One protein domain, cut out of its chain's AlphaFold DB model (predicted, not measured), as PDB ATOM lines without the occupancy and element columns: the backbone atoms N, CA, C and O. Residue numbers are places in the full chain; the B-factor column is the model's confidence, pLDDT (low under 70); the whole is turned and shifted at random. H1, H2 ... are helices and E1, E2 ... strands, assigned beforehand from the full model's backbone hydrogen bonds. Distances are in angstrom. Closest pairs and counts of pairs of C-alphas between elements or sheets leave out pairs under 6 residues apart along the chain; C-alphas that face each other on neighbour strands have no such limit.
ATOM      1  N   ALA A 309      87.839  -2.703  26.286       94.12
ATOM      2  CA  ALA A 309      87.218  -1.993  27.398       94.12
ATOM      3  C   ALA A 309      86.838  -0.555  27.009       94.12
ATOM      4  O   ALA A 309      85.702  -0.145  27.244       94.12
ATOM      5  N   ILE A 310      87.755   0.182  26.369       93.12
ATOM      6  CA  ILE A 310      87.539   1.564  25.912       93.12
ATOM      7  C   ILE A 310      86.422   1.620  24.861       93.12
ATOM      8  O   ILE A 310      85.457   2.371  25.019       93.12
ATOM      9  N   ASP A 311      86.488   0.763  23.839       90.50
ATOM     10  CA  ASP A 311      85.439   0.677  22.819       90.50
ATOM     11  C   ASP A 311      84.099   0.223  23.406       90.50
ATOM     12  O   ASP A 311      83.039   0.633  22.933       90.50
ATOM     13  N   GLY A 312      84.135  -0.673  24.395       93.00
ATOM     14  CA  GLY A 312      82.962  -1.161  25.113       93.00
ATOM     15  C   GLY A 312      82.252  -0.031  25.847       93.00
ATOM     16  O   GLY A 312      81.067   0.183  25.616       93.00
ATOM     17  N   LEU A 313      82.994   0.760  26.625       95.44
ATOM     18  CA  LEU A 313      82.468   1.922  27.345       95.44
ATOM     19  C   LEU A 313      81.799   2.932  26.398       95.44
ATOM     20  O   LEU A 313      80.660   3.344  26.625       95.44
ATOM     21  N   ALA A 314      82.470   3.306  25.305       93.75
ATOM     22  CA  ALA A 314      81.889   4.229  24.331       93.75
ATOM     23  C   ALA A 314      80.672   3.640  23.608       93.75
ATOM     24  O   ALA A 314      79.713   4.360  23.314       93.75
ATOM     25  N   ARG A 315      80.674   2.329  23.341       92.50
ATOM     26  CA  ARG A 315      79.532   1.628  22.747       92.50
ATOM     27  C   ARG A 315      78.340   1.566  23.691       92.50
ATOM     28  O   ARG A 315      77.222   1.701  23.206       92.50
ATOM     29  N   ASP A 316      78.559   1.378  24.988       95.31
ATOM     30  CA  ASP A 316      77.498   1.359  25.998       95.31
ATOM     31  C   ASP A 316      76.817   2.735  26.083       95.31
ATOM     32  O   ASP A 316      75.592   2.843  26.002       95.31
ATOM     33  N   LEU A 317      77.610   3.810  26.152       96.19
ATOM     34  CA  LEU A 317      77.102   5.186  26.239       96.19
ATOM     35  C   LEU A 317      76.417   5.676  24.955       96.19
ATOM     36  O   LEU A 317      75.498   6.498  25.015       96.19
ATOM     37  N   ASN A 318      76.828   5.150  23.800       94.00
ATOM     38  CA  ASN A 318      76.232   5.440  22.493       94.00
ATOM     39  C   ASN A 318      75.399   4.271  21.953       94.00
ATOM     40  O   ASN A 318      75.241   4.121  20.737       94.00
ATOM     41  N   HIS A 319      74.878   3.411  22.834       93.31
ATOM     42  CA  HIS A 319      74.226   2.192  22.386       93.31
ATOM     43  C   HIS A 319      72.972   2.503  21.553       93.31
ATOM     44  O   HIS A 319      72.160   3.365  21.879       93.31
ATOM     45  N   HIS A 320      72.795   1.780  20.451       88.62
ATOM     46  CA  HIS A 320      71.684   2.002  19.523       88.62
ATOM     47  C   HIS A 320      70.327   1.512  20.041       88.62
ATOM     48  O   HIS A 320      69.292   2.027  19.635       88.62
ATOM     49  N   ILE A 321      70.332   0.512  20.925       90.31
ATOM     50  CA  ILE A 321      69.146   0.080  21.673       90.31
ATOM     51  C   ILE A 321      68.944   1.051  22.846       90.31
ATOM     52  O   ILE A 321      69.812   1.084  23.728       90.31
ATOM     53  N   PRO A 322      67.820   1.797  22.902       92.06
ATOM     54  CA  PRO A 322      67.599   2.838  23.908       92.06
ATOM     55  C   PRO A 322      67.679   2.346  25.355       92.06
ATOM     56  O   PRO A 322      68.183   3.067  26.206       92.06
ATOM     57  N   ALA A 323      67.229   1.118  25.634       92.94
ATOM     58  CA  ALA A 323      67.274   0.540  26.977       92.94
ATOM     59  C   ALA A 323      68.714   0.395  27.503       92.94
ATOM     60  O   ALA A 323      69.007   0.812  28.621       92.94
ATOM     61  N   TYR A 324      69.632  -0.128  26.683       94.25
ATOM     62  CA  TYR A 324      71.040  -0.290  27.074       94.25
ATOM     63  C   TYR A 324      71.738   1.062  27.211       94.25
ATOM     64  O   TYR A 324      72.478   1.280  28.167       94.25
ATOM     65  N   LYS A 325      71.426   2.005  26.315       95.44
ATOM     66  CA  LYS A 325      71.923   3.379  26.409       95.44
ATOM     67  C   LYS A 325      71.458   4.062  27.696       95.44
ATOM     68  O   LYS A 325      72.261   4.661  28.403       95.44
ATOM     69  N   LEU A 326      70.174   3.930  28.036       96.88
ATOM     70  CA  LEU A 326      69.601   4.501  29.252       96.88
ATOM     71  C   LEU A 326      70.223   3.890  30.516       96.88
ATOM     72  O   LEU A 326      70.549   4.626  31.443       96.88
ATOM     73  N   MET A 327      70.442   2.572  30.534       96.19
ATOM     74  CA  MET A 327      71.163   1.891  31.614       96.19
ATOM     75  C   MET A 327      72.578   2.460  31.795       96.19
ATOM     76  O   MET A 327      72.985   2.779  32.915       96.19
ATOM     77  N   ALA A 328      73.324   2.609  30.697       97.38
ATOM     78  CA  ALA A 328      74.669   3.169  30.722       97.38
ATOM     79  C   ALA A 328      74.657   4.617  31.239       97.38
ATOM     80  O   ALA A 328      75.472   4.985  32.079       97.38
ATOM     81  N   HIS A 329      73.688   5.432  30.820       97.25
ATOM     82  CA  HIS A 329      73.549   6.813  31.294       97.25
ATOM     83  C   HIS A 329      73.206   6.902  32.782       97.25
ATOM     84  O   HIS A 329      73.794   7.726  33.478       97.25
ATOM     85  N   ILE A 330      72.312   6.044  33.288       97.12
ATOM     86  CA  ILE A 330      72.024   5.933  34.730       97.12
ATOM     87  C   ILE A 330      73.309   5.573  35.490       97.12
ATOM     88  O   ILE A 330      73.662   6.238  36.463       97.12
ATOM     89  N   THR A 331      74.055   4.581  34.998       96.75
ATOM     90  CA  THR A 331      75.320   4.136  35.604       96.75
ATOM     91  C   THR A 331      76.367   5.253  35.625       96.75
ATOM     92  O   THR A 331      77.002   5.496  36.652       96.75
ATOM     93  N   LEU A 332      76.531   5.982  34.515       97.25
ATOM     94  CA  LEU A 332      77.455   7.114  34.427       97.25
ATOM     95  C   LEU A 332      77.031   8.274  35.336       97.25
ATOM     96  O   LEU A 332      77.890   8.937  35.918       97.25
ATOM     97  N   ALA A 333      75.729   8.518  35.490       95.88
ATOM     98  CA  ALA A 333      75.210   9.552  36.377       95.88
ATOM     99  C   ALA A 333      75.505   9.241  37.848       95.88
ATOM    100  O   ALA A 333      75.960  10.129  38.572       95.88
ATOM    101  N   ASP A 334      75.332   7.987  38.274       96.56
ATOM    102  CA  ASP A 334      75.691   7.547  39.625       96.56
ATOM    103  C   ASP A 334      77.205   7.598  39.851       96.56
ATOM    104  O   ASP A 334      77.664   8.113  40.879       96.56
ATOM    105  N   TRP A 335      77.998   7.169  38.864       96.88
ATOM    106  CA  TRP A 335      79.451   7.310  38.926       96.88
ATOM    107  C   TRP A 335      79.861   8.785  39.044       96.88
ATOM    108  O   TRP A 335      80.670   9.142  39.898       96.88
ATOM    109  N   THR A 336      79.238   9.672  38.276       95.25
ATOM    110  CA  THR A 336      79.518  11.111  38.300       95.25
ATOM    111  C   THR A 336      79.099  11.751  39.623       95.25
ATOM    112  O   THR A 336      79.916  12.382  40.293       95.25
ATOM    113  N   CYS A 337      77.835  11.619  40.026       93.75
ATOM    114  CA  CYS A 337      77.235  12.430  41.090       93.75
ATOM    115  C   CYS A 337      77.378  11.823  42.488       93.75
ATOM    116  O   CYS A 337      77.604  12.557  43.461       93.75
ATOM    117  N   THR A 338      77.252  10.500  42.595       93.12
ATOM    118  CA  THR A 338      77.318   9.788  43.875       93.12
ATOM    119  C   THR A 338      78.752   9.403  44.206       93.12
ATOM    120  O   THR A 338      79.198   9.641  45.326       93.12
ATOM    121  N   ILE A 339      79.487   8.855  43.235       94.75
ATOM    122  CA  ILE A 339      80.827   8.307  43.475       94.75
ATOM    123  C   ILE A 339      81.913   9.379  43.312       94.75
ATOM    124  O   ILE A 339      82.738   9.553  44.204       94.75
ATOM    125  N   ASN A 340      81.893  10.147  42.219       94.12
ATOM    126  CA  ASN A 340      82.937  11.123  41.884       94.12
ATOM    127  C   ASN A 340      82.579  12.578  42.262       94.12
ATOM    128  O   ASN A 340      83.202  13.547  41.813       94.12
ATOM    129  N   GLY A 341      81.559  12.762  43.106       90.94
ATOM    130  CA  GLY A 341      81.162  14.056  43.672       90.94
ATOM    131  C   GLY A 341      80.819  15.144  42.646       90.94
ATOM    132  O   GLY A 341      81.203  16.294  42.830       90.94
ATOM    133  N   CYS A 342      80.085  14.781  41.596       91.75
ATOM    134  CA  CYS A 342      79.633  15.644  40.494       91.75
ATOM    135  C   CYS A 342      80.739  16.080  39.525       91.75
ATOM    136  O   CYS A 342      80.647  17.143  38.925       91.75
ATOM    137  N   MET A 343      81.782  15.263  39.356       91.38
ATOM    138  CA  MET A 343      82.766  15.424  38.281       91.38
ATOM    139  C   MET A 343      82.661  14.245  37.325       91.38
ATOM    140  O   MET A 343      82.583  13.097  37.767       91.38
ATOM    141  N   ASN A 344      82.653  14.525  36.025       92.56
ATOM    142  CA  ASN A 344      82.614  13.483  35.007       92.56
ATOM    143  C   ASN A 344      83.890  12.622  35.111       92.56
ATOM    144  O   ASN A 344      84.979  13.176  34.976       92.56
ATOM    145  N   PRO A 345      83.795  11.304  35.368       95.44
ATOM    146  CA  PRO A 345      84.964  10.434  35.508       95.44
ATOM    147  C   PRO A 345      85.686  10.152  34.179       95.44
ATOM    148  O   PRO A 345      86.794   9.625  34.200       95.44
ATOM    149  N   LEU A 346      85.077  10.491  33.037       95.50
ATOM    150  CA  LEU A 346      85.564  10.143  31.696       95.50
ATOM    151  C   LEU A 346      86.232  11.308  30.952       95.50
ATOM    152  O   LEU A 346      86.521  11.200  29.760       95.50
ATOM    153  N   ASP A 347      86.457  12.430  31.633       91.25
ATOM    154  CA  ASP A 347      87.044  13.628  31.038       91.25
ATOM    155  C   ASP A 347      87.905  14.387  32.055       91.25
ATOM    156  O   ASP A 347      87.615  14.416  33.256       91.25
ATOM    157  N   SER A 348      88.950  15.046  31.553       85.38
ATOM    158  CA  SER A 348      89.738  16.045  32.277       85.38
ATOM    159  C   SER A 348      90.201  15.550  33.663       85.38
ATOM    160  O   SER A 348      90.851  14.510  33.772       85.38
ATOM    161  N   ALA A 349      89.867  16.268  34.744       87.00
ATOM    162  CA  ALA A 349      90.267  15.914  36.106       87.00
ATOM    163  C   ALA A 349      89.691  14.570  36.599       87.00
ATOM    164  O   ALA A 349      90.253  13.970  37.515       87.00
ATOM    165  N   GLY A 350      88.603  14.076  35.998       89.81
ATOM    166  CA  GLY A 350      88.025  12.781  36.346       89.81
ATOM    167  C   GLY A 350      88.874  11.595  35.895       89.81
ATOM    168  O   GLY A 350      88.896  10.578  36.586       89.81
ATOM    169  N   LEU A 351      89.638  11.739  34.806       92.00
ATOM    170  CA  LEU A 351      90.560  10.701  34.326       92.00
ATOM    171  C   LEU A 351      91.745  10.474  35.273       92.00
ATOM    172  O   LEU A 351      92.335   9.400  35.275       92.00
ATOM    173  N   GLN A 352      92.068  11.465  36.106       89.88
ATOM    174  CA  GLN A 352      93.162  11.386  37.079       89.88
ATOM    175  C   GLN A 352      92.753  10.683  38.382       89.88
ATOM    176  O   GLN A 352      93.590  10.423  39.245       89.88
ATOM    177  N   GLN A 353      91.461  10.393  38.557       91.62
ATOM    178  CA  GLN A 353      90.954   9.708  39.740       91.62
ATOM    179  C   GLN A 353      91.114   8.194  39.601       91.62
ATOM    180  O   GLN A 353      90.942   7.625  38.522       91.62
ATOM    181  N   ASN A 354      91.401   7.529  40.720       91.75
ATOM    182  CA  ASN A 354      91.462   6.074  40.790       91.75
ATOM    183  C   ASN A 354      90.146   5.523  41.354       91.75
ATOM    184  O   ASN A 354      89.727   5.917  42.441       91.75
ATOM    185  N   PHE A 355      89.517   4.593  40.632       95.00
ATOM    186  CA  PHE A 355      88.244   3.974  41.020       95.00
ATOM    187  C   PHE A 355      88.340   2.466  41.291       95.00
ATOM    188  O   PHE A 355      87.315   1.798  41.413       95.00
ATOM    189  N   VAL A 356      89.550   1.917  41.421       91.19
ATOM    190  CA  VAL A 356      89.786   0.485  41.687       91.19
ATOM    191  C   VAL A 356      89.079   0.000  42.962       91.19
ATOM    192  O   VAL A 356      88.580  -1.120  43.007       91.19
ATOM    193  N   HIS A 357      88.937   0.842  43.988       92.12
ATOM    194  CA  HIS A 357      88.218   0.490  45.222       92.12
ATOM    195  C   HIS A 357      86.689   0.437  45.074       92.12
ATOM    196  O   HIS A 357      86.002   0.054  46.020       92.12
ATOM    197  N   TYR A 358      86.143   0.796  43.907       92.94
ATOM    198  CA  TYR A 358      84.712   0.716  43.595       92.94
ATOM    199  C   TYR A 358      84.336  -0.505  42.741       92.94
ATOM    200  O   TYR A 358      83.217  -0.557  42.214       92.94
ATOM    201  N   TYR A 359      85.217  -1.506  42.613       89.12
ATOM    202  CA  TYR A 359      84.838  -2.787  42.011       89.12
ATOM    203  C   TYR A 359      83.574  -3.362  42.670       89.12
ATOM    204  O   TYR A 359      83.372  -3.273  43.881       89.12
ATOM    205  N   GLY A 360      82.679  -3.901  41.841       84.56
ATOM    206  CA  GLY A 360      81.359  -4.384  42.261       84.56
ATOM    207  C   GLY A 360      80.279  -3.300  42.371       84.56
ATOM    208  O   GLY A 360      79.101  -3.642  42.358       84.56
ATOM    209  N   ARG A 361      80.643  -2.008  42.416       88.88
ATOM    210  CA  ARG A 361      79.692  -0.881  42.300       88.88
ATOM    211  C   ARG A 361      79.677  -0.271  40.903       88.88
ATOM    212  O   ARG A 361      78.620   0.107  40.418       88.88
ATOM    213  N   ILE A 362      80.845  -0.191  40.271       93.88
ATOM    214  CA  ILE A 362      81.008   0.216  38.872       93.88
ATOM    215  C   ILE A 362      81.375  -1.036  38.064       93.88
ATOM    216  O   ILE A 362      82.118  -1.887  38.576       93.88
ATOM    217  N   PRO A 363      80.884  -1.190  36.818       94.12
ATOM    218  CA  PRO A 363      81.325  -2.273  35.948       94.12
ATOM    219  C   PRO A 363      82.854  -2.315  35.833       94.12
ATOM    220  O   PRO A 363      83.499  -1.303  35.556       94.12
ATOM    221  N   THR A 364      83.450  -3.497  36.002       93.19
ATOM    222  CA  THR A 364      84.914  -3.668  35.966       93.19
ATOM    223  C   THR A 364      85.503  -3.179  34.644       93.19
ATOM    224  O   THR A 364      86.525  -2.497  34.635       93.19
ATOM    225  N   ALA A 365      84.807  -3.449  33.535       94.31
ATOM    226  CA  ALA A 365      85.171  -2.978  32.201       94.31
ATOM    227  C   ALA A 365      85.303  -1.448  32.125       94.31
ATOM    228  O   ALA A 365      86.223  -0.941  31.492       94.31
ATOM    229  N   TRP A 366      84.419  -0.717  32.804       96.56
ATOM    230  CA  TRP A 366      84.413   0.743  32.804       96.56
ATOM    231  C   TRP A 366      85.578   1.317  33.617       96.56
ATOM    232  O   TRP A 366      86.206   2.276  33.177       96.56
ATOM    233  N   ILE A 367      85.923   0.703  34.757       95.75
ATOM    234  CA  ILE A 367      87.117   1.083  35.536       95.75
ATOM    235  C   ILE A 367      88.393   0.831  34.718       95.75
ATOM    236  O   ILE A 367      89.279   1.681  34.684       95.75
ATOM    237  N   VAL A 368      88.488  -0.318  34.037       94.12
ATOM    238  CA  VAL A 368      89.633  -0.643  33.166       94.12
ATOM    239  C   VAL A 368      89.748   0.363  32.018       94.12
ATOM    240  O   VAL A 368      90.841   0.865  31.763       94.12
ATOM    241  N   ALA A 369      88.628   0.700  31.372       94.94
ATOM    242  CA  ALA A 369      88.577   1.700  30.310       94.94
ATOM    243  C   ALA A 369      89.041   3.081  30.798       94.94
ATOM    244  O   ALA A 369      89.952   3.652  30.208       94.94
ATOM    245  N   GLN A 370      88.475   3.583  31.901       95.56
ATOM    246  CA  GLN A 370      88.815   4.897  32.457       95.56
ATOM    247  C   GLN A 370      90.289   4.981  32.869       95.56
ATOM    248  O   GLN A 370      90.951   5.968  32.554       95.56
ATOM    249  N   LYS A 371      90.832   3.932  33.497       92.31
ATOM    250  CA  LYS A 371      92.254   3.883  33.854       92.31
ATOM    251  C   LYS A 371      93.147   3.907  32.610       92.31
ATOM    252  O   LYS A 371      94.141   4.623  32.585       92.31
ATOM    253  N   GLY A 372      92.781   3.148  31.576       90.44
ATOM    254  CA  GLY A 372      93.479   3.144  30.290       90.44
ATOM    255  C   GLY A 372      93.469   4.492  29.588       90.44
ATOM    256  O   GLY A 372      94.491   4.941  29.082       90.44
ATOM    257  N   MET A 373      92.313   5.149  29.611       92.12
ATOM    258  CA  MET A 373      92.104   6.492  29.085       92.12
ATOM    259  C   MET A 373      92.901   7.566  29.838       92.12
ATOM    260  O   MET A 373      93.206   8.599  29.254       92.12
ATOM    261  N   GLY A 374      93.250   7.341  31.110       86.88
ATOM    262  CA  GLY A 374      94.052   8.256  31.930       86.88
ATOM    263  C   GLY A 374      95.577   8.104  31.806       86.88
ATOM    264  O   GLY A 374      96.301   8.865  32.446       86.88
ATOM    265  N   MET A 375      96.081   7.138  31.023       77.25
ATOM    266  CA  MET A 375      97.525   6.951  30.768       77.25
ATOM    267  C   MET A 375      98.106   8.136  29.940       77.25
ATOM    268  O   MET A 375      97.330   8.971  29.486       77.25
ATOM    269  N   PRO A 376      99.442   8.310  29.782       64.25
ATOM    270  CA  PRO A 376     100.098   9.633  29.752       64.25
ATOM    271  C   PRO A 376      99.691  10.604  28.627       64.25
ATOM    272  O   PRO A 376      99.950  11.797  28.762       64.25
ATOM    273  N   SER A 377      99.016  10.138  27.572       74.25
ATOM    274  CA  SER A 377      98.228  10.998  26.681       74.25
ATOM    275  C   SER A 377      96.735  10.752  26.950       74.25
ATOM    276  O   SER A 377      96.201   9.731  26.504       74.25
ATOM    277  N   PRO A 378      96.065  11.619  27.739       84.12
ATOM    278  CA  PRO A 378      94.727  11.341  28.231       84.12
ATOM    279  C   PRO A 378      93.696  11.378  27.100       84.12
ATOM    280  O   PRO A 378      93.449  12.417  26.482       84.12
ATOM    281  N   LEU A 379      93.041  10.242  26.888       91.38
ATOM    282  CA  LEU A 379      91.934  10.083  25.957       91.38
ATOM    283  C   LEU A 379      90.626  10.377  26.687       91.38
ATOM    284  O   LEU A 379      90.177   9.588  27.508       91.38
ATOM    285  N   SER A 380      89.993  11.507  26.394       93.00
ATOM    286  CA  SER A 380      88.704  11.866  26.994       93.00
ATOM    287  C   SER A 380      87.548  11.275  26.195       93.00
ATOM    288  O   SER A 380      87.618  11.202  24.972       93.00
ATOM    289  N   LEU A 381      86.461  10.899  26.866       94.62
ATOM    290  CA  LEU A 381      85.192  10.558  26.223       94.62
ATOM    291  C   LEU A 381      84.166  11.627  26.600       94.62
ATOM    292  O   LEU A 381      83.591  11.617  27.691       94.62
ATOM    293  N   ARG A 382      83.991  12.599  25.701       93.12
ATOM    294  CA  ARG A 382      83.305  13.863  25.981       93.12
ATOM    295  C   ARG A 382      81.882  13.883  25.466       93.12
ATOM    296  O   ARG A 382      81.590  13.365  24.391       93.12
ATOM    297  N   LEU A 383      81.021  14.564  26.216       93.75
ATOM    298  CA  LEU A 383      79.656  14.852  25.807       93.75
ATOM    299  C   LEU A 383      79.659  15.962  24.743       93.75
ATOM    300  O   LEU A 383      80.147  17.067  24.989       93.75
ATOM    301  N   THR A 384      79.102  15.673  23.569       94.38
ATOM    302  CA  THR A 384      79.095  16.582  22.406       94.38
ATOM    303  C   THR A 384      77.976  17.623  22.449       94.38
ATOM    304  O   THR A 384      77.920  18.515  21.602       94.38
ATOM    305  N   ASP A 385      77.071  17.537  23.425       93.56
ATOM    306  CA  ASP A 385      76.031  18.530  23.688       93.56
ATOM    307  C   ASP A 385      75.927  18.817  25.185       93.56
ATOM    308  O   ASP A 385      75.428  18.009  25.967       93.56
TER     309      ASP A 385
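What this domain is: This is residues 309 to 385 of the 707 residues of an uncharacterized protein of Armillaria gallica (UniProt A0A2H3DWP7). Short helix H1 bridges two helices that stay apart, H2 and H3, and a long loop, residues 340 to 363, runs from H2 back to H3. The 77 printed residues hold H1, H2, H3 and strand E1, in this order, and are mostly helix. The whole is compact and rounded, 33 by 24 by 23 A, with a radius of gyration of the C-alphas of 11.6 A.

How they stand to each other: Start at H1, residues 309 to 317. It touches H3, residues 364 to 373, closest at C-alphas 310 and 369, 4.5 A. It touches H2, residues 322 to 339, of which 324 to 329 alone take part, closest at C-alphas 317 and 328, 5.5 A. Both tilts are 71 degrees, only just about perpendicular. H2 and H3 are apart. Every O i to N i+4 pair is within hydrogen-bond range in H1 and H3, and 13 of 14 in H2.

Where its parts are: Find C-alpha 309 at (87.218, -1.993, 27.398), where H1 begins. H2 spans 24.2 A and H3 14.2 A. E1, residues 380 to 383, pairs with no named strand and ends at (79.656, 14.852, 25.807).

The domain as a whole: The printed part has no cut. The H2 to H3 link is long. Residue 376 alone is under pLDDT 70.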